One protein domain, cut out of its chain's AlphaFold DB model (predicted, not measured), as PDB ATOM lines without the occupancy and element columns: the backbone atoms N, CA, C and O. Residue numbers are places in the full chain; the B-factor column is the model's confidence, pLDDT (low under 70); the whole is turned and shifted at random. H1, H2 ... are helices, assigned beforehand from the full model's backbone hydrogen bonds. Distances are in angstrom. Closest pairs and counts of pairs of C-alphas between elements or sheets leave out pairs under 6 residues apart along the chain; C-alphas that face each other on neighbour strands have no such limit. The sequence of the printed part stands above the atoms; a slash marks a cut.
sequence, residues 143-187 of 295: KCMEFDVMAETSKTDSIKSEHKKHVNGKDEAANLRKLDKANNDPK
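This is residues 143 to 187 of the 295 residues of the protein "(salmon louse) hypothetical protein" of Lepeophtheirus salmonis (UniProt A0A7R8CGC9). One long helix, H2, makes most of a rod, and before its first residue the chain makes a hook, in which the short helix H1 and a loop fold back near the H2 end at Asp 157. The rest of H2 sticks out with the tail, residues 168 to 187. The printed part has 45 residues with two named helices, H1 then H2, and no named strand: all helix. It is extended, with a radius of gyration of the C-alphas of 15.7 A and spans of 52 by 16 by 10 A.

H2, residues 157 to 183, is 38.9 A long, from C-alpha 157 at (203.295, 82.093, 107.182) to C-alpha 183 at (196.673, 120.315, 109.381). H1, residues 143 to 149, begins at C-alpha 143 at (198.312, 91.844, 96.262).

H2, with residue 163 alone, only just touches H1, with 3 pairs of C-alphas within 8 A. The closest C-alphas, of Cys 144 and His 163, are 7.1 A apart. The helices run opposite ways at a steep tilt of 50 degrees. In H1 and H2 every O i to N i+4 pair is within hydrogen-bond range.

The C-alphas farthest apart, of Thr 153 and Lys 187, are 51.9 A apart. The printed part has no cut, and the link from H1 to H2 is short. Residues 184 to 187 have pLDDT under 70.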
ATOM      1  N   LYS A 143     197.736  92.686  95.202       78.12
ATOM      2  CA  LYS A 143     198.312  91.844  96.262       78.12
ATOM      3  C   LYS A 143     197.292  91.372  97.307       78.12
ATOM      4  O   LYS A 143     197.378  90.234  97.755       78.12
ATOM      5  N   CYS A 144     196.329  92.214  97.692       85.19
ATOM      6  CA  CYS A 144     195.250  91.803  98.600       85.19
ATOM      7  C   CYS A 144     194.300  90.831  97.904       85.19
ATOM      8  O   CYS A 144     193.912  89.825  98.484       85.19
ATOM      9  N   MET A 145     193.966  91.098  96.638       86.06
ATOM     10  CA  MET A 145     193.086  90.215  95.873       86.06
ATOM     11  C   MET A 145     193.738  88.853  95.613       86.06
ATOM     12  O   MET A 145     193.076  87.823  95.709       86.06
ATOM     13  N   GLU A 146     195.034  88.835  95.304       86.38
ATOM     14  CA  GLU A 146     195.810  87.607  95.148       86.38
ATOM     15  C   GLU A 146     195.833  86.802  96.451       86.38
ATOM     16  O   GLU A 146     195.527  85.611  96.430       86.38
ATOM     17  N   PHE A 147     196.069  87.457  97.591       91.31
ATOM     18  CA  PHE A 147     195.999  86.814  98.902       91.31
ATOM     19  C   PHE A 147     194.599  86.264  99.227       91.31
ATOM     20  O   PHE A 147     194.490  85.159  99.755       91.31
ATOM     21  N   ASP A 148     193.527  86.983  98.889       86.69
ATOM     22  CA  ASP A 148     192.146  86.550  99.143       86.69
ATOM     23  C   ASP A 148     191.733  85.343  98.285       86.69
ATOM     24  O   ASP A 148     191.011  84.462  98.756       86.69
ATOM     25  N   VAL A 149     192.189  85.290  97.029       89.88
ATOM     26  CA  VAL A 149     191.860  84.213  96.077       89.88
ATOM     27  C   VAL A 149     192.737  82.973  96.281       89.88
ATOM     28  O   VAL A 149     192.335  81.867  95.909       89.88
ATOM     29  N   MET A 150     193.923  83.120  96.878       89.00
ATOM     30  CA  MET A 150     194.796  81.993  97.203       89.00
ATOM     31  C   MET A 150     194.101  80.985  98.129       89.00
ATOM     32  O   MET A 150     193.473  81.343  99.127       89.00
ATOM     33  N   ALA A 151     194.266  79.695  97.826       89.31
ATOM     34  CA  ALA A 151     193.806  78.621  98.697       89.31
ATOM     35  C   ALA A 151     194.520  78.695 100.056       89.31
ATOM     36  O   ALA A 151     195.712  78.992 100.119       89.31
ATOM     37  N   GLU A 152     193.816  78.380 101.147       89.06
ATOM     38  CA  GLU A 152     194.369  78.502 102.505       89.06
ATOM     39  C   GLU A 152     195.623  77.635 102.710       89.06
ATOM     40  O   GLU A 152     196.554  78.037 103.400       89.06
ATOM     41  N   THR A 153     195.699  76.493 102.021       89.19
ATOM     42  CA  THR A 153     196.867  75.599 102.006       89.19
ATOM     43  C   THR A 153     198.098  76.204 101.327       89.19
ATOM     44  O   THR A 153     199.213  75.751 101.568       89.19
ATOM     45  N   SER A 154     197.920  77.217 100.479       87.81
ATOM     46  CA  SER A 154     198.995  77.926  99.776       87.81
ATOM     47  C   SER A 154     199.445  79.198 100.497       87.81
ATOM     48  O   SER A 154     200.470  79.774 100.132       87.81
ATOM     49  N   LYS A 155     198.715  79.642 101.530       91.62
ATOM     50  CA  LYS A 155     199.073  80.811 102.340       91.62
ATOM     51  C   LYS A 155     200.088  80.412 103.404       91.62
ATOM     52  O   LYS A 155     199.735  80.141 104.550       91.62
ATOM     53  N   THR A 156     201.356  80.376 103.017       93.12
ATOM     54  CA  THR A 156     202.459  80.158 103.958       93.12
ATOM     55  C   THR A 156     202.548  81.306 104.969       93.12
ATOM     56  O   THR A 156     202.117  82.429 104.692       93.12
ATOM     57  N   ASP A 157     203.143  81.063 106.140       94.25
ATOM     58  CA  ASP A 157     203.295  82.093 107.182       94.25
ATOM     59  C   ASP A 157     204.081  83.318 106.697       94.25
ATOM     60  O   ASP A 157     203.803  84.449 107.099       94.25
ATOM     61  N   SER A 158     205.015  83.110 105.767       93.81
ATOM     62  CA  SER A 158     205.741  84.186 105.094       93.81
ATOM     63  C   SER A 158     204.796  85.081 104.287       93.81
ATOM     64  O   SER A 158     204.819  86.297 104.474       93.81
ATOM     65  N   ILE A 159     203.900  84.499 103.482       90.94
ATOM     66  CA  ILE A 159     202.911  85.246 102.690       90.94
ATOM     67  C   ILE A 159     201.910  85.963 103.612       90.94
ATOM     68  O   ILE A 159     201.577  87.126 103.384       90.94
ATOM     69  N   LYS A 160     201.466  85.314 104.698       93.56
ATOM     70  CA  LYS A 160     200.582  85.937 105.704       93.56
ATOM     71  C   LYS A 160     201.251  87.137 106.383       93.56
ATOM     72  O   LYS A 160     200.614  88.174 106.571       93.56
ATOM     73  N   SER A 161     202.535  87.017 106.722       94.88
ATOM     74  CA  SER A 161     203.335  88.092 107.318       94.88
ATOM     75  C   SER A 161     203.525  89.270 106.357       94.88
ATOM     76  O   SER A 161     203.328  90.422 106.749       94.88
ATOM     77  N   GLU A 162     203.832  89.006 105.085       92.19
ATOM     78  CA  GLU A 162     203.948  90.047 104.057       92.19
ATOM     79  C   GLU A 162     202.623  90.762 103.795       92.19
ATOM     80  O   GLU A 162     202.592  91.993 103.752       92.19
ATOM     81  N   HIS A 163     201.518  90.018 103.698       92.62
ATOM     82  CA  HIS A 163     200.191  90.609 103.551       92.62
ATOM     83  C   HIS A 163     199.846  91.507 104.749       92.62
ATOM     84  O   HIS A 163     199.380  92.630 104.570       92.62
ATOM     85  N   LYS A 164     200.160  91.075 105.977       93.12
ATOM     86  CA  LYS A 164     199.958  91.888 107.185       93.12
ATOM     87  C   LYS A 164     200.782  93.179 107.162       93.12
ATOM     88  O   LYS A 164     200.246  94.241 107.465       93.12
ATOM     89  N   LYS A 165     202.060  93.116 106.767       92.75
ATOM     90  CA  LYS A 165     202.904  94.314 106.597       92.75
ATOM     91  C   LYS A 165     202.321  95.269 105.554       92.75
ATOM     92  O   LYS A 165     202.301  96.475 105.779       92.75
ATOM     93  N   HIS A 166     201.823  94.733 104.442       89.56
ATOM     94  CA  HIS A 166     201.187  95.523 103.392       89.56
ATOM     95  C   HIS A 166     199.927  96.255 103.887       89.56
ATOM     96  O   HIS A 166     199.798  97.457 103.657       89.56
ATOM     97  N   VAL A 167     199.032  95.556 104.595       89.75
ATOM     98  CA  VAL A 167     197.816  96.152 105.173       89.75
ATOM     99  C   VAL A 167     198.172  97.243 106.188       89.75
ATOM    100  O   VAL A 167     197.640  98.345 106.096       89.75
ATOM    101  N   ASN A 168     199.141  96.992 107.073       92.12
ATOM    102  CA  ASN A 168     199.593  97.991 108.045       92.12
ATOM    103  C   ASN A 168     200.131  99.262 107.365       92.12
ATOM    104  O   ASN A 168     199.742 100.366 107.734       92.12
ATOM    105  N   GLY A 169     200.962  99.123 106.326       89.25
ATOM    106  CA  GLY A 169     201.481 100.279 105.584       89.25
ATOM    107  C   GLY A 169     200.382 101.096 104.890       89.25
ATOM    108  O   GLY A 169     200.486 102.317 104.770       89.25
ATOM    109  N   LYS A 170     199.288 100.445 104.469       86.56
ATOM    110  CA  LYS A 170     198.112 101.130 103.913       86.56
ATOM    111  C   LYS A 170     197.399 101.966 104.974       86.56
ATOM    112  O   LYS A 170     197.046 103.115 104.698       86.56
ATOM    113  N   ASP A 171     197.215 101.415 106.168       87.62
ATOM    114  CA  ASP A 171     196.582 102.120 107.282       87.62
ATOM    115  C   ASP A 171     197.440 103.298 107.760       87.62
ATOM    116  O   ASP A 171     196.919 104.391 107.988       87.62
ATOM    117  N   GLU A 172     198.762 103.126 107.815       91.25
ATOM    118  CA  GLU A 172     199.716 104.198 108.117       91.25
ATOM    119  C   GLU A 172     199.623 105.341 107.099       91.25
ATOM    120  O   GLU A 172     199.430 106.496 107.484       91.25
ATOM    121  N   ALA A 173     199.665 105.040 105.797       86.56
ATOM    122  CA  ALA A 173     199.533 106.051 104.747       86.56
ATOM    123  C   ALA A 173     198.166 106.759 104.785       86.56
ATOM    124  O   ALA A 173     198.079 107.972 104.576       86.56
ATOM    125  N   ALA A 174     197.086 106.027 105.072       87.38
ATOM    126  CA  ALA A 174     195.758 106.610 105.239       87.38
ATOM    127  C   ALA A 174     195.689 107.543 106.459       87.38
ATOM    128  O   ALA A 174     195.064 108.603 106.382       87.38
ATOM    129  N   ASN A 175     196.348 107.185 107.563       89.12
ATOM    130  CA  ASN A 175     196.432 108.014 108.763       89.12
ATOM    131  C   ASN A 175     197.269 109.276 108.528       89.12
ATOM    132  O   ASN A 175     196.829 110.358 108.913       89.12
ATOM    133  N   LEU A 176     198.399 109.178 107.822       88.88
ATOM    134  CA  LEU A 176     199.204 110.340 107.428       88.88
ATOM    135  C   LEU A 176     198.399 111.317 106.564       88.88
ATOM    136  O   LEU A 176     198.325 112.498 106.881       88.88
ATOM    137  N   ARG A 177     197.668 110.825 105.553       85.31
ATOM    138  CA  ARG A 177     196.785 111.674 104.730       85.31
ATOM    139  C   ARG A 177     195.682 112.350 105.546       85.31
ATOM    140  O   ARG A 177     195.313 113.486 105.257       85.31
ATOM    141  N   LYS A 178     195.122 111.661 106.549       89.00
ATOM    142  CA  LYS A 178     194.134 112.253 107.467       89.00
ATOM    143  C   LYS A 178     194.756 113.364 108.314       89.00
ATOM    144  O   LYS A 178     194.115 114.400 108.473       89.00
ATOM    145  N   LEU A 179     195.976 113.167 108.813       88.69
ATOM    146  CA  LEU A 179     196.725 114.179 109.564       88.69
ATOM    147  C   LEU A 179     197.051 115.395 108.688       88.69
ATOM    148  O   LEU A 179     196.749 116.518 109.083       88.69
ATOM    149  N   ASP A 180     197.551 115.184 107.470       84.19
ATOM    150  CA  ASP A 180     197.845 116.264 106.519       84.19
ATOM    151  C   ASP A 180     196.592 117.066 106.166       84.19
ATOM    152  O   ASP A 180     196.627 118.295 106.093       84.19
ATOM    153  N   LYS A 181     195.454 116.387 105.990       82.69
ATOM    154  CA  LYS A 181     194.171 117.041 105.718       82.69
ATOM    155  C   LYS A 181     193.659 117.845 106.915       82.69
ATOM    156  O   LYS A 181     193.063 118.895 106.709       82.69
ATOM    157  N   ALA A 182     193.883 117.374 108.143       85.00
ATOM    158  CA  ALA A 182     193.519 118.105 109.357       85.00
ATOM    159  C   ALA A 182     194.409 119.343 109.574       85.00
ATOM    160  O   ALA A 182     193.917 120.403 109.968       85.00
ATOM    161  N   ASN A 183     195.704 119.226 109.264       80.06
ATOM    162  CA  ASN A 183     196.673 120.315 109.381       80.06
ATOM    163  C   ASN A 183     196.477 121.397 108.307       80.06
ATOM    164  O   ASN A 183     196.638 122.580 108.599       80.06
ATOM    165  N   ASN A 184     196.074 121.007 107.094       69.31
ATOM    166  CA  ASN A 184     195.829 121.917 105.970       69.31
ATOM    167  C   ASN A 184     194.359 122.355 105.824       69.31
ATOM    168  O   ASN A 184     194.005 122.966 104.815       69.31
ATOM    169  N   ASP A 185     193.484 122.062 106.796       66.44
ATOM    170  CA  ASP A 185     192.117 122.588 106.775       66.44
ATOM    171  C   ASP A 185     192.170 124.127 106.934       66.44
ATOM    172  O   ASP A 185     192.733 124.635 107.913       66.44
ATOM    173  N   PRO A 186     191.586 124.906 106.001       58.41
ATOM    174  CA  PRO A 186     191.531 126.365 106.094       58.41
ATOM    175  C   PRO A 186     190.915 126.885 107.406       58.41
ATOM    176  O   PRO A 186     191.202 128.017 107.801       58.41
ATOM    177  N   LYS A 187     190.116 126.085 108.131       61.12
ATOM    178  CA  LYS A 187     189.643 126.434 109.484       61.12
ATOM    179  C   LYS A 187     190.757 126.426 110.537       61.12
ATOM    180  O   LYS A 187     190.741 127.272 111.431       61.12
TER     181      LYS A 187